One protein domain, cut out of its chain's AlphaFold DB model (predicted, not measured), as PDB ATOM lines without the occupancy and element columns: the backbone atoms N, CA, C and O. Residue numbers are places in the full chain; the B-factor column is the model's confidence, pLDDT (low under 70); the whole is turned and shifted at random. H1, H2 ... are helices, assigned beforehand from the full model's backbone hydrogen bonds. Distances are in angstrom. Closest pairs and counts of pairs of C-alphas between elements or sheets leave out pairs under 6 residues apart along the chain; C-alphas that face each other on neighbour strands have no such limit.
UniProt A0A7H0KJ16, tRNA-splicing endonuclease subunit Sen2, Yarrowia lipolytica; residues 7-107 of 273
ATOM      1  N   GLY A   7       9.960 -24.894 -26.025       89.69
ATOM      2  CA  GLY A   7       9.597 -25.468 -24.730       89.69
ATOM      3  C   GLY A   7       9.369 -24.366 -23.693       89.69
ATOM      4  O   GLY A   7      10.115 -23.378 -23.646       89.69
ATOM      5  N   ILE A   8       8.326 -24.502 -22.879       91.75
ATOM      6  CA  ILE A   8       8.030 -23.528 -21.820       91.75
ATOM      7  C   ILE A   8       9.035 -23.595 -20.659       91.75
ATOM      8  O   ILE A   8       9.289 -22.578 -20.014       91.75
ATOM      9  N   LEU A   9       9.674 -24.751 -20.451       90.44
ATOM     10  CA  LEU A   9      10.645 -25.011 -19.379       90.44
ATOM     11  C   LEU A   9      12.065 -25.285 -19.910       90.44
ATOM     12  O   LEU A   9      13.008 -25.514 -19.142       90.44
ATOM     13  N   SER A  10      12.233 -25.215 -21.229       88.38
ATOM     14  CA  SER A  10      13.472 -25.486 -21.954       88.38
ATOM     15  C   SER A  10      13.816 -24.364 -22.934       88.38
ATOM     16  O   SER A  10      13.045 -23.438 -23.201       88.38
ATOM     17  N   ARG A  11      15.048 -24.369 -23.456       78.19
ATOM     18  CA  ARG A  11      15.539 -23.237 -24.258       78.19
ATOM     19  C   ARG A  11      15.044 -23.241 -25.696       78.19
ATOM     20  O   ARG A  11      14.808 -22.163 -26.244       78.19
ATOM     21  N   SER A  12      14.997 -24.403 -26.338       76.62
ATOM     22  CA  SER A  12      14.718 -24.527 -27.777       76.62
ATOM     23  C   SER A  12      13.766 -25.674 -28.068       76.62
ATOM     24  O   SER A  12      12.749 -25.444 -28.713       76.62
ATOM     25  N   GLU A  13      14.053 -26.855 -27.534       83.12
ATOM     26  CA  GLU A  13      13.205 -28.043 -27.638       83.12
ATOM     27  C   GLU A  13      12.802 -28.492 -26.230       83.12
ATOM     28  O   GLU A  13      13.557 -28.213 -25.289       83.12
ATOM     29  N   PRO A  14      11.632 -29.134 -26.065       88.38
ATOM     30  CA  PRO A  14      11.249 -29.743 -24.802       88.38
ATOM     31  C   PRO A  14      12.311 -30.749 -24.351       88.38
ATOM     32  O   PRO A  14      12.666 -31.668 -25.081       88.38
ATOM     33  N   SER A  15      12.874 -30.521 -23.173       90.75
ATOM     34  CA  SER A  15      13.956 -31.326 -22.585       90.75
ATOM     35  C   SER A  15      13.840 -31.415 -21.064       90.75
ATOM     36  O   SER A  15      14.707 -31.987 -20.403       90.75
ATOM     37  N   TRP A  16      12.814 -30.785 -20.490       92.69
ATOM     38  CA  TRP A  16      12.604 -30.699 -19.057       92.69
ATOM     39  C   TRP A  16      12.393 -32.078 -18.445       92.69
ATOM     40  O   TRP A  16      13.015 -32.342 -17.422       92.69
ATOM     41  N   ASP A  17      11.619 -32.954 -19.090       91.12
ATOM     42  CA  ASP A  17      11.360 -34.319 -18.618       91.12
ATOM     43  C   ASP A  17      12.668 -35.096 -18.399       91.12
ATOM     44  O   ASP A  17      12.976 -35.494 -17.278       91.12
ATOM     45  N   ILE A  18      13.505 -35.199 -19.438       90.88
ATOM     46  CA  ILE A  18      14.788 -35.919 -19.389       90.88
ATOM     47  C   ILE A  18      15.708 -35.338 -18.305       90.88
ATOM     48  O   ILE A  18      16.247 -36.075 -17.477       90.88
ATOM     49  N   ARG A  19      15.867 -34.007 -18.276       90.38
ATOM     50  CA  ARG A  19      16.734 -33.329 -17.296       90.38
ATOM     51  C   ARG A  19      16.226 -33.504 -15.866       90.38
ATOM     52  O   ARG A  19      17.025 -33.596 -14.938       90.38
ATOM     53  N   THR A  20      14.911 -33.512 -15.679       90.50
ATOM     54  CA  THR A  20      14.282 -33.620 -14.359       90.50
ATOM     55  C   THR A  20      14.316 -35.054 -13.857       90.50
ATOM     56  O   THR A  20      14.703 -35.259 -12.710       90.50
ATOM     57  N   LYS A  21      14.032 -36.047 -14.710       90.81
ATOM     58  CA  LYS A  21      14.216 -37.466 -14.377       90.81
ATOM     59  C   LYS A  21      15.638 -37.733 -13.911       90.81
ATOM     60  O   LYS A  21      15.824 -38.283 -12.832       90.81
ATOM     61  N   ARG A  22      16.633 -37.238 -14.653       89.44
ATOM     62  CA  ARG A  22      18.042 -37.403 -14.283       89.44
ATOM     63  C   ARG A  22      18.388 -36.731 -12.953       89.44
ATOM     64  O   ARG A  22      19.027 -37.354 -12.115       89.44
ATOM     65  N   ARG A  23      17.916 -35.500 -12.724       89.06
ATOM     66  CA  ARG A  23      18.095 -34.801 -11.438       89.06
ATOM     67  C   ARG A  23      17.453 -35.544 -10.264       89.06
ATOM     68  O   ARG A  23      17.997 -35.529  -9.171       89.06
ATOM     69  N   LEU A  24      16.295 -36.165 -10.477       88.75
ATOM     70  CA  LEU A  24      15.560 -36.895  -9.440       88.75
ATOM     71  C   LEU A  24      15.998 -38.358  -9.289       88.75
ATOM     72  O   LEU A  24      15.407 -39.079  -8.491       88.75
ATOM     73  N   GLY A  25      17.006 -38.808 -10.045       86.00
ATOM     74  CA  GLY A  25      17.439 -40.207 -10.043       86.00
ATOM     75  C   GLY A  25      16.388 -41.179 -10.591       86.00
ATOM     76  O   GLY A  25      16.443 -42.371 -10.304       86.00
ATOM     77  N   LEU A  26      15.421 -40.679 -11.363       87.44
ATOM     78  CA  LEU A  26      14.436 -41.499 -12.064       87.44
ATOM     79  C   LEU A  26      15.056 -42.106 -13.324       87.44
ATOM     80  O   LEU A  26      16.012 -41.573 -13.893       87.44
ATOM     81  N   HIS A  27      14.477 -43.212 -13.789       85.56
ATOM     82  CA  HIS A  27      14.977 -43.928 -14.957       85.56
ATOM     83  C   HIS A  27      14.945 -43.053 -16.223       85.56
ATOM     84  O   HIS A  27      13.894 -42.549 -16.630       85.56
ATOM     85  N   VAL A  28      16.099 -42.938 -16.879       85.25
ATOM     86  CA  VAL A  28      16.269 -42.378 -18.224       85.25
ATOM     87  C   VAL A  28      16.938 -43.452 -19.072       85.25
ATOM     88  O   VAL A  28      17.886 -44.082 -18.616       85.25
ATOM     89  N   GLU A  29      16.438 -43.667 -20.285       85.69
ATOM     90  CA  GLU A  29      17.028 -44.625 -21.223       85.69
ATOM     91  C   GLU A  29      18.494 -44.270 -21.531       85.69
ATOM     92  O   GLU A  29      18.840 -43.100 -21.735       85.69
ATOM     93  N   GLU A  30      19.363 -45.283 -21.551       81.69
ATOM     94  CA  GLU A  30      20.787 -45.105 -21.839       81.69
ATOM     95  C   GLU A  30      20.997 -44.458 -23.215       81.69
ATOM     96  O   GLU A  30      20.321 -44.760 -24.199       81.69
ATOM     97  N   GLY A  31      21.950 -43.528 -23.296       82.31
ATOM     98  CA  GLY A  31      22.242 -42.801 -24.531       82.31
ATOM     99  C   GLY A  31      21.271 -41.659 -24.872       82.31
ATOM    100  O   GLY A  31      21.538 -40.914 -25.824       82.31
ATOM    101  N   VAL A  32      20.191 -41.459 -24.106       87.12
ATOM    102  CA  VAL A  32      19.255 -40.340 -24.296       87.12
ATOM    103  C   VAL A  32      19.716 -39.111 -23.509       87.12
ATOM    104  O   VAL A  32      19.724 -39.087 -22.277       87.12
ATOM    105  N   TYR A  33      20.071 -38.044 -24.227       87.81
ATOM    106  CA  TYR A  33      20.611 -36.814 -23.640       87.81
ATOM    107  C   TYR A  33      19.876 -35.569 -24.125       87.81
ATOM    108  O   TYR A  33      19.602 -35.415 -25.317       87.81
ATOM    109  N   ALA A  34      19.650 -34.624 -23.216       88.94
ATOM    110  CA  ALA A  34      19.181 -33.296 -23.565       88.94
ATOM    111  C   ALA A  34      20.281 -32.503 -24.308       88.94
ATOM    112  O   ALA A  34      21.473 -32.623 -23.993       88.94
ATOM    113  N   PRO A  35      19.926 -31.624 -25.265       85.06
ATOM    114  CA  PRO A  35      20.899 -30.791 -25.980       85.06
ATOM    115  C   PRO A  35      21.790 -29.938 -25.058       85.06
ATOM    116  O   PRO A  35      22.967 -29.692 -25.355       85.06
ATOM    117  N   GLU A  36      21.241 -29.478 -23.934       84.56
ATOM    118  CA  GLU A  36      21.943 -28.732 -22.893       84.56
ATOM    119  C   GLU A  36      23.044 -29.569 -22.231       84.56
ATOM    120  O   GLU A  36      24.161 -29.076 -22.072       84.56
ATOM    121  N   GLU A  37      22.763 -30.835 -21.925       87.94
ATOM    122  CA  GLU A  37      23.696 -31.779 -21.297       87.94
ATOM    123  C   GLU A  37      24.834 -32.132 -22.251       87.94
ATOM    124  O   GLU A  37      26.009 -32.034 -21.897       87.94
ATOM    125  N   VAL A  38      24.506 -32.411 -23.518       86.06
ATOM    126  CA  VAL A  38      25.509 -32.611 -24.575       86.06
ATOM    127  C   VAL A  38      26.399 -31.372 -24.712       86.06
ATOM    128  O   VAL A  38      27.612 -31.463 -24.928       86.06
ATOM    129  N   THR A  39      25.813 -30.181 -24.588       86.31
ATOM    130  CA  THR A  39      26.560 -28.923 -24.649       86.31
ATOM    131  C   THR A  39      27.460 -28.734 -23.429       86.31
ATOM    132  O   THR A  39      28.595 -28.283 -23.603       86.31
ATOM    133  N   GLN A  40      26.983 -29.062 -22.228       86.25
ATOM    134  CA  GLN A  40      27.748 -29.019 -20.982       86.25
ATOM    135  C   GLN A  40      28.934 -29.981 -21.038       86.25
ATOM    136  O   GLN A  40      30.070 -29.544 -20.869       86.25
ATOM    137  N   PHE A  41      28.698 -31.227 -21.441       85.38
ATOM    138  CA  PHE A  41      29.739 -32.227 -21.665       85.38
ATOM    139  C   PHE A  41      30.824 -31.721 -22.627       85.38
ATOM    140  O   PHE A  41      32.018 -31.723 -22.329       85.38
ATOM    141  N   ARG A  42      30.419 -31.160 -23.773       85.69
ATOM    142  CA  ARG A  42      31.364 -30.569 -24.735       85.69
ATOM    143  C   ARG A  42      32.127 -29.365 -24.163       85.69
ATOM    144  O   ARG A  42      33.196 -29.037 -24.673       85.69
ATOM    145  N   ARG A  43      31.571 -28.628 -23.191       87.56
ATOM    146  CA  ARG A  43      32.260 -27.500 -22.532       87.56
ATOM    147  C   ARG A  43      33.336 -28.002 -21.582       87.56
ATOM    148  O   ARG A  43      34.448 -27.495 -21.675       87.56
ATOM    149  N   GLU A  44      33.019 -29.005 -20.780       86.94
ATOM    150  CA  GLU A  44      33.939 -29.685 -19.862       86.94
ATOM    151  C   GLU A  44      35.120 -30.297 -20.612       86.94
ATOM    152  O   GLU A  44      36.268 -29.943 -20.353       86.94
ATOM    153  N   GLN A  45      34.851 -31.070 -21.671       87.25
ATOM    154  CA  GLN A  45      35.904 -31.608 -22.539       87.25
ATOM    155  C   GLN A  45      36.824 -30.512 -23.092       87.25
ATOM    156  O   GLN A  45      38.044 -30.662 -23.128       87.25
ATOM    157  N   ARG A  46      36.253 -29.377 -23.519       88.75
ATOM    158  CA  ARG A  46      37.046 -28.234 -23.998       88.75
ATOM    159  C   ARG A  46      37.834 -27.558 -22.883       88.75
ATOM    160  O   ARG A  46      38.894 -27.015 -23.177       88.75
ATOM    161  N   GLN A  47      37.314 -27.514 -21.663       90.00
ATOM    162  CA  GLN A  47      37.994 -26.916 -20.521       90.00
ATOM    163  C   GLN A  47      39.176 -27.779 -20.088       90.00
ATOM    164  O   GLN A  47      40.278 -27.248 -19.983       90.00
ATOM    165  N   HIS A  48      38.975 -29.091 -19.951       87.88
ATOM    166  CA  HIS A  48      40.044 -30.042 -19.655       87.88
ATOM    167  C   HIS A  48      41.152 -29.968 -20.706       87.88
ATOM    168  O   HIS A  48      42.301 -29.688 -20.385       87.88
ATOM    169  N   PHE A  49      40.779 -30.051 -21.985       88.25
ATOM    170  CA  PHE A  49      41.735 -29.968 -23.088       88.25
ATOM    171  C   PHE A  49      42.477 -28.620 -23.151       88.25
ATOM    172  O   PHE A  49      43.615 -28.537 -23.606       88.25
ATOM    173  N   LYS A  50      41.846 -27.518 -22.722       91.25
ATOM    174  CA  LYS A  50      42.536 -26.226 -22.586       91.25
ATOM    175  C   LYS A  50      43.517 -26.230 -21.417       91.25
ATOM    176  O   LYS A  50      44.596 -25.673 -21.572       91.25
ATOM    177  N   ALA A  51      43.151 -26.831 -20.288       90.19
ATOM    178  CA  ALA A  51      44.013 -26.928 -19.117       90.19
ATOM    179  C   ALA A  51      45.240 -27.806 -19.393       90.19
ATOM    180  O   ALA A  51      46.350 -27.410 -19.059       90.19
ATOM    181  N   GLU A  52      45.065 -28.947 -20.060       89.75
ATOM    182  CA  GLU A  52      46.182 -29.812 -20.460       89.75
ATOM    183  C   GLU A  52      47.120 -29.123 -21.444       89.75
ATOM    184  O   GLU A  52      48.332 -29.172 -21.268       89.75
ATOM    185  N   ARG A  53      46.577 -28.402 -22.433       89.69
ATOM    186  CA  ARG A  53      47.412 -27.599 -23.336       89.69
ATOM    187  C   ARG A  53      48.180 -26.504 -22.607       89.69
ATOM    188  O   ARG A  53      49.357 -26.335 -22.883       89.69
ATOM    189  N   ALA A  54      47.546 -25.801 -21.671       91.50
ATOM    190  CA  ALA A  54      48.223 -24.774 -20.883       91.50
ATOM    191  C   ALA A  54      49.369 -25.362 -20.042       91.50
ATOM    192  O   ALA A  54      50.449 -24.781 -20.012       91.50
ATOM    193  N   LYS A  55      49.164 -26.534 -19.421       90.19
ATOM    194  CA  LYS A  55      50.220 -27.254 -18.692       90.19
ATOM    195  C   LYS A  55      51.373 -27.657 -19.611       90.19
ATOM    196  O   LYS A  55      52.520 -27.382 -19.291       90.19
ATOM    197  N   ALA A  56      51.068 -28.235 -20.773       88.25
ATOM    198  CA  ALA A  56      52.086 -28.630 -21.744       88.25
ATOM    199  C   ALA A  56      52.885 -27.423 -22.281       88.25
ATOM    200  O   ALA A  56      54.100 -27.510 -22.453       88.25
ATOM    201  N   GLU A  57      52.222 -26.285 -22.518       89.44
ATOM    202  CA  GLU A  57      52.866 -25.025 -22.918       89.44
ATOM    203  C   GLU A  57      53.768 -24.461 -21.803       89.44
ATOM    204  O   GLU A  57      54.874 -23.998 -22.083       89.44
ATOM    205  N   GLU A  58      53.331 -24.525 -20.541       89.88
ATOM    206  CA  GLU A  58      54.114 -24.090 -19.376       89.88
ATOM    207  C   GLU A  58      55.348 -24.976 -19.156       89.88
ATOM    208  O   GLU A  58      56.457 -24.468 -18.962       89.88
ATOM    209  N   GLU A  59      55.182 -26.295 -19.249       88.38
ATOM    210  CA  GLU A  59      56.278 -27.261 -19.174       88.38
ATOM    211  C   GLU A  59      57.288 -27.051 -20.305       88.38
ATOM    212  O   GLU A  59      58.493 -27.070 -20.067       88.38
ATOM    213  N   GLU A  60      56.826 -26.782 -21.529       87.12
ATOM    214  CA  GLU A  60      57.699 -26.484 -22.664       87.12
ATOM    215  C   GLU A  60      58.455 -25.161 -22.500       87.12
ATOM    216  O   GLU A  60      59.653 -25.093 -22.796       87.12
ATOM    217  N   LEU A  61      57.795 -24.123 -21.978       88.00
ATOM    218  CA  LEU A  61      58.445 -22.854 -21.662       88.00
ATOM    219  C   LEU A  61      59.528 -23.044 -20.594       88.00
ATOM    220  O   LEU A  61      60.637 -22.530 -20.749       88.00
ATOM    221  N   LYS A  62      59.234 -23.813 -19.539       89.44
ATOM    222  CA  LYS A  62      60.197 -24.144 -18.485       89.44
ATOM    223  C   LYS A  62      61.371 -24.957 -19.033       89.44
ATOM    224  O   LYS A  62      62.518 -24.598 -18.793       89.44
ATOM    225  N   ARG A  63      61.092 -25.977 -19.854       87.44
ATOM    226  CA  ARG A  63      62.106 -26.784 -20.550       87.44
ATOM    227  C   ARG A  63      63.070 -25.892 -21.332       87.44
ATOM    228  O   ARG A  63      64.281 -26.065 -21.248       87.44
ATOM    229  N   ARG A  64      62.535 -24.910 -22.066       86.94
ATOM    230  CA  ARG A  64      63.331 -23.949 -22.839       86.94
ATOM    231  C   ARG A  64      64.199 -23.059 -21.946       86.94
ATOM    232  O   ARG A  64      65.367 -22.867 -22.257       86.94
ATOM    233  N   GLN A  65      63.660 -22.574 -20.826       89.69
ATOM    234  CA  GLN A  65      64.430 -21.799 -19.846       89.69
ATOM    235  C   GLN A  65      65.565 -22.611 -19.210       89.69
ATOM    236  O   GLN A  65      66.640 -22.066 -18.974       89.69
ATOM    237  N   ASP A  66      65.340 -23.895 -18.935       90.19
ATOM    238  CA  ASP A  66      66.356 -24.775 -18.355       90.19
ATOM    239  C   ASP A  66      67.486 -25.069 -19.359       90.19
ATOM    240  O   ASP A  66      68.659 -24.999 -18.985       90.19
ATOM    241  N   ILE A  67      67.160 -25.274 -20.646       87.50
ATOM    242  CA  ILE A  67      68.155 -25.377 -21.735       87.50
ATOM    243  C   ILE A  67      68.986 -24.090 -21.837       87.50
ATOM    244  O   ILE A  67      70.214 -24.161 -21.861       87.50
ATOM    245  N   ASP A  68      68.341 -22.918 -21.845       88.50
ATOM    246  CA  ASP A  68      69.030 -21.620 -21.924       88.50
ATOM    247  C   ASP A  68      69.957 -21.376 -20.711       88.50
ATOM    248  O   ASP A  68      70.962 -20.674 -20.821       88.50
ATOM    249  N   ARG A  69      69.657 -21.983 -19.553       91.94
ATOM    250  CA  ARG A  69      70.500 -21.962 -18.340       91.94
ATOM    251  C   ARG A  69      71.608 -23.022 -18.332       91.94
ATOM    252  O   ARG A  69      72.372 -23.077 -17.369       91.94
ATOM    253  N   GLY A  70      71.708 -23.854 -19.368       88.56
ATOM    254  CA  GLY A  70      72.698 -24.929 -19.472       88.56
ATOM    255  C   GLY A  70      72.409 -26.139 -18.578       88.56
ATOM    256  O   GLY A  70      73.317 -26.919 -18.296       88.56
ATOM    257  N   LEU A  71      71.168 -26.294 -18.107       89.69
ATOM    258  CA  LEU A  71      70.743 -27.458 -17.334       89.69
ATOM    259  C   LEU A  71      70.399 -28.618 -18.280       89.69
ATOM    260  O   LEU A  71      69.872 -28.416 -19.373       89.69
ATOM    261  N   ALA A  72      70.693 -29.849 -17.858       82.06
ATOM    262  CA  ALA A  72      70.303 -31.044 -18.601       82.06
ATOM    263  C   ALA A  72      68.781 -31.232 -18.542       82.06
ATOM    264  O   ALA A  72      68.186 -31.117 -17.469       82.06
ATOM    265  N   VAL A  73      68.157 -31.554 -19.678       82.69
ATOM    266  CA  VAL A  73      66.701 -31.720 -19.769       82.69
ATOM    267  C   VAL A  73      66.346 -33.014 -20.489       82.69
ATOM    268  O   VAL A  73      66.994 -33.373 -21.467       82.69
ATOM    269  N   ALA A  74      65.325 -33.716 -19.994       78.50
ATOM    270  CA  ALA A  74      64.869 -34.979 -20.570       78.50
ATOM    271  C   ALA A  74      64.307 -34.795 -21.991       78.50
ATOM    272  O   ALA A  74      63.784 -33.723 -22.335       78.50
ATOM    273  N   ASP A  75      64.407 -35.844 -22.809       73.38
ATOM    274  CA  ASP A  75      63.777 -35.896 -24.128       73.38
ATOM    275  C   ASP A  75      62.255 -36.018 -24.015       73.38
ATOM    276  O   ASP A  75      61.734 -36.679 -23.119       73.38
ATOM    277  N   LYS A  76      61.545 -35.325 -24.915       69.75
ATOM    278  CA  LYS A  76      60.077 -35.345 -24.981       69.75
ATOM    279  C   LYS A  76      59.624 -36.663 -25.605       69.75
ATOM    280  O   LYS A  76      60.077 -36.988 -26.703       69.75
ATOM    281  N   ASN A  77      58.682 -37.354 -24.965       75.19
ATOM    282  CA  ASN A  77      58.007 -38.484 -25.591       75.19
ATOM    283  C   ASN A  77      56.876 -37.983 -26.492       75.19
ATOM    284  O   ASN A  77      56.247 -36.955 -26.235       75.19
ATOM    285  N   GLU A  78      56.605 -38.711 -27.574       65.38
ATOM    286  CA  GLU A  78      55.556 -38.323 -28.521       65.38
ATOM    287  C   GLU A  78      54.138 -38.456 -27.933       65.38
ATOM    288  O   GLU A  78      53.221 -37.755 -28.373       65.38
ATOM    289  N   ASP A  79      54.002 -39.288 -26.898       69.19
ATOM    290  CA  ASP A  79      52.775 -39.540 -26.135       69.19
ATOM    291  C   ASP A  79      52.421 -38.414 -25.144       69.19
ATOM    292  O   ASP A  79      51.283 -38.344 -24.687       69.19
ATOM    293  N   ASP A  80      53.336 -37.474 -24.869       70.75
ATOM    294  CA  ASP A  80      53.094 -36.334 -23.962       70.75
ATOM    295  C   ASP A  80      52.225 -35.232 -24.604       70.75
ATOM    296  O   ASP A  80      52.011 -34.153 -24.041       70.75
ATOM    297  N   LYS A  81      51.732 -35.458 -25.828       78.62
ATOM    298  CA  LYS A  81      50.836 -34.512 -26.493       78.62
ATOM    299  C   LYS A  81      49.494 -34.496 -25.753       78.62
ATOM    300  O   LYS A  81      48.919 -35.551 -25.513       78.62
ATOM    301  N   PRO A  82      48.926 -33.314 -25.463       79.94
ATOM    302  CA  PRO A  82      47.623 -33.227 -24.821       79.94
ATOM    303  C   PRO A  82      46.562 -33.888 -25.708       79.94
ATOM    304  O   PRO A  82      46.350 -33.482 -26.856       79.94
ATOM    305  N   VAL A  83      45.891 -34.906 -25.170       81.06
ATOM    306  CA  VAL A  83      44.826 -35.662 -25.842       81.06
ATOM    307  C   VAL A  83      43.475 -35.166 -25.339       81.06
ATOM    308  O   VAL A  83      43.352 -34.639 -24.240       81.06
ATOM    309  N   ARG A  84      42.423 -35.287 -26.152       77.38
ATOM    310  CA  ARG A  84      41.076 -35.038 -25.630       77.38
ATOM    311  C   ARG A  84      40.676 -36.198 -24.717       77.38
ATOM    312  O   ARG A  84      40.661 -37.323 -25.204       77.38
ATOM    313  N   PRO A  85      40.287 -35.936 -23.464       74.12
ATOM    314  CA  PRO A  85      39.852 -36.991 -22.562       74.12
ATOM    315  C   PRO A  85      38.580 -37.669 -23.081       74.12
ATOM    316  O   PRO A  85      37.604 -37.005 -23.469       74.12
ATOM    317  N   GLU A  86      38.586 -38.999 -23.049       76.00
ATOM    318  CA  GLU A  86      37.366 -39.792 -23.107       76.00
ATOM    319  C   GLU A  86      36.694 -39.715 -21.739       76.00
ATOM    320  O   GLU A  86      37.271 -40.073 -20.717       76.00
ATOM    321  N   PHE A  87      35.479 -39.179 -21.718       71.69
ATOM    322  CA  PHE A  87      34.667 -39.106 -20.514       71.69
ATOM    323  C   PHE A  87      33.472 -40.029 -20.682       71.69
ATOM    324  O   PHE A  87      32.769 -39.951 -21.695       71.69
ATOM    325  N   ASP A  88      33.211 -40.822 -19.651       80.88
ATOM    326  CA  ASP A  88      31.920 -41.464 -19.465       80.88
ATOM    327  C   ASP A  88      30.859 -40.372 -19.246       80.88
ATOM    328  O   ASP A  88      30.926 -39.573 -18.305       80.88
ATOM    329  N   ARG A  89      29.908 -40.296 -20.182       82.50
ATOM    330  CA  ARG A  89      28.848 -39.284 -20.167       82.50
ATOM    331  C   ARG A  89      27.870 -39.513 -19.031       82.50
ATOM    332  O   ARG A  89      27.434 -38.532 -18.435       82.50
ATOM    333  N   ASP A  90      27.537 -40.761 -18.740       79.56
ATOM    334  CA  ASP A  90      26.530 -41.093 -17.740       79.56
ATOM    335  C   ASP A  90      27.101 -40.863 -16.343       79.56
ATOM    336  O   ASP A  90      26.462 -40.196 -15.527       79.56
ATOM    337  N   ALA A  91      28.360 -41.253 -16.114       81.44
ATOM    338  CA  ALA A  91      29.071 -40.931 -14.877       81.44
ATOM    339  C   ALA A  91      29.230 -39.413 -14.670       81.44
ATOM    340  O   ALA A  91      29.014 -38.902 -13.567       81.44
ATOM    341  N   PHE A  92      29.574 -38.665 -15.729       83.94
ATOM    342  CA  PHE A  92      29.657 -37.205 -15.661       83.94
ATOM    343  C   PHE A  92      28.308 -36.584 -15.291       83.94
ATOM    344  O   PHE A  92      28.245 -35.714 -14.418       83.94
ATOM    345  N   LEU A  93      27.229 -37.016 -15.949       82.44
ATOM    346  CA  LEU A  93      25.917 -36.437 -15.712       82.44
ATOM    347  C   LEU A  93      25.380 -36.795 -14.327       82.44
ATOM    348  O   LEU A  93      24.889 -35.892 -13.654       82.44
ATOM    349  N   ALA A  94      25.539 -38.042 -13.876       78.38
ATOM    350  CA  ALA A  94      25.168 -38.465 -12.525       78.38
ATOM    351  C   ALA A  94      25.793 -37.548 -11.465       78.38
ATOM    352  O   ALA A  94      25.088 -37.017 -10.613       78.38
ATOM    353  N   LYS A  95      27.092 -37.249 -11.602       80.50
ATOM    354  CA  LYS A  95      27.793 -36.301 -10.727       80.50
ATOM    355  C   LYS A  95      27.290 -34.861 -10.884       80.50
ATOM    356  O   LYS A  95      27.161 -34.133  -9.908       80.50
ATOM    357  N   SER A  96      27.024 -34.419 -12.114       78.56
ATOM    358  CA  SER A  96      26.589 -33.039 -12.386       78.56
ATOM    359  C   SER A  96      25.203 -32.704 -11.824       78.56
ATOM    360  O   SER A  96      24.889 -31.531 -11.630       78.56
ATOM    361  N   TYR A  97      24.392 -33.735 -11.584       78.25
ATOM    362  CA  TYR A  97      23.027 -33.639 -11.084       78.25
ATOM    363  C   TYR A  97      22.899 -33.980  -9.595       78.25
ATOM    364  O   TYR A  97      21.773 -34.074  -9.112       78.25
ATOM    365  N   GLU A  98      24.010 -34.097  -8.857       70.81
ATOM    366  CA  GLU A  98      24.006 -34.136  -7.389       70.81
ATOM    367  C   GLU A  98      23.439 -32.814  -6.841       70.81
ATOM    368  O   GLU A  98      24.151 -31.844  -6.580       70.81
ATOM    369  N   MET A  99      22.116 -32.747  -6.730       72.62
ATOM    370  CA  MET A  99      21.365 -31.613  -6.209       72.62
ATOM    371  C   MET A  99      20.390 -32.111  -5.148       72.62
ATOM    372  O   MET A  99      19.796 -33.178  -5.292       72.62
ATOM    373  N   GLU A 100      20.189 -31.317  -4.099       76.00
ATOM    374  CA  GLU A 100      19.157 -31.608  -3.108       76.00
ATOM    375  C   GLU A 100      17.769 -31.571  -3.757       76.00
ATOM    376  O   GLU A 100      17.458 -30.688  -4.567       76.00
ATOM    377  N   LYS A 101      16.932 -32.549  -3.394       80.50
ATOM    378  CA  LYS A 101      15.534 -32.596  -3.819       80.50
ATOM    379  C   LYS A 101      14.821 -31.357  -3.287       80.50
ATOM    380  O   LYS A 101      14.896 -31.053  -2.097       80.50
ATOM    381  N   ARG A 102      14.135 -30.641  -4.173       87.00
ATOM    382  CA  ARG A 102      13.387 -29.432  -3.814       87.00
ATOM    383  C   ARG A 102      11.973 -29.809  -3.391       87.00
ATOM    384  O   ARG A 102      11.464 -30.843  -3.813       87.00
ATOM    385  N   THR A 103      11.319 -28.955  -2.615       86.12
ATOM    386  CA  THR A 103       9.932 -29.181  -2.175       86.12
ATOM    387  C   THR A 103       8.959 -29.300  -3.349       86.12
ATOM    388  O   THR A 103       8.064 -30.132  -3.337       86.12
ATOM    389  N   GLU A 104       9.178 -28.526  -4.411       86.75
ATOM    390  CA  GLU A 104       8.359 -28.529  -5.628       86.75
ATOM    391  C   GLU A 104       8.529 -29.814  -6.448       86.75
ATOM    392  O   GLU A 104       7.733 -30.101  -7.338       86.75
ATOM    393  N   ASP A 105       9.577 -30.596  -6.178       87.38
ATOM    394  CA  ASP A 105       9.811 -31.844  -6.896       87.38
ATOM    395  C   ASP A 105       8.824 -32.940  -6.471       87.38
ATOM    396  O   ASP A 105       8.597 -33.875  -7.234       87.38
ATOM    397  N   ASP A 106       8.209 -32.814  -5.291       86.25
ATOM    398  CA  ASP A 106       7.139 -33.710  -4.841       86.25
ATOM    399  C   ASP A 106       5.826 -33.473  -5.602       86.25
ATOM    400  O   ASP A 106       5.029 -34.394  -5.748       86.25
ATOM    401  N   GLU A 107       5.604 -32.269  -6.140       88.94
ATOM    402  CA  GLU A 107       4.378 -31.932  -6.883       88.94
ATOM    403  C   GLU A 107       4.364 -32.504  -8.306       88.94
ATOM    404  O   GLU A 107       3.304 -32.672  -8.907       88.94
TER     405      GLU A 107
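What this domain is: This is residues 7 to 107 of the 273 residues of the protein "tRNA-splicing endonuclease subunit Sen2" of Yarrowia lipolytica (UniProt A0A7H0KJ16). One long helix, H2, makes the length of a rod; after H2, residues 69 to 88, which hold no named element, fold back along it to short H3 near its beginning. Short H1 and both printed ends gather at that same end. The 101 printed residues have three named helices, H1, H2, H3, and no named strand: all helix, with 50 residues in named elements, under half. The whole is extended, radius of gyration of the C-alphas 21.1 A, spans 70 by 24 by 22 A.

Where its parts are: H2, residues 35 to 68, runs 49.2 A from C-alpha 35 at (20.899, -30.791, -25.980) to C-alpha 68 at (69.030, -21.620, -21.924). H1 is residues 16 to 23, H3 residues 89 to 96, each 10.2 A.

How they stand to each other: H2, with residues 37 to 41 alone, only just touches H3, with 3 pairs of C-alphas within 8 A; the closest C-alphas, of Phe 41 and Arg 89, are 7.3 A apart. Their lines are about perpendicular, 89 degrees. H1 and H3 are close but not clearly touching, closest C-alphas Arg 22 and Ala 94 at 7.4 A. H1 and H2 are only just apart, closest 8.2 A. In H1, H2 and H3 every O i to N i+4 pair is within hydrogen-bond range.

The domain as a whole: The C-alphas farthest apart, of Gly 70 and Glu 107, are 69.8 A apart. The printed part has no cut; both links are long. Residues 65 to 70 stand free. The pLDDT is under 70 at residues 76, 78 and 79.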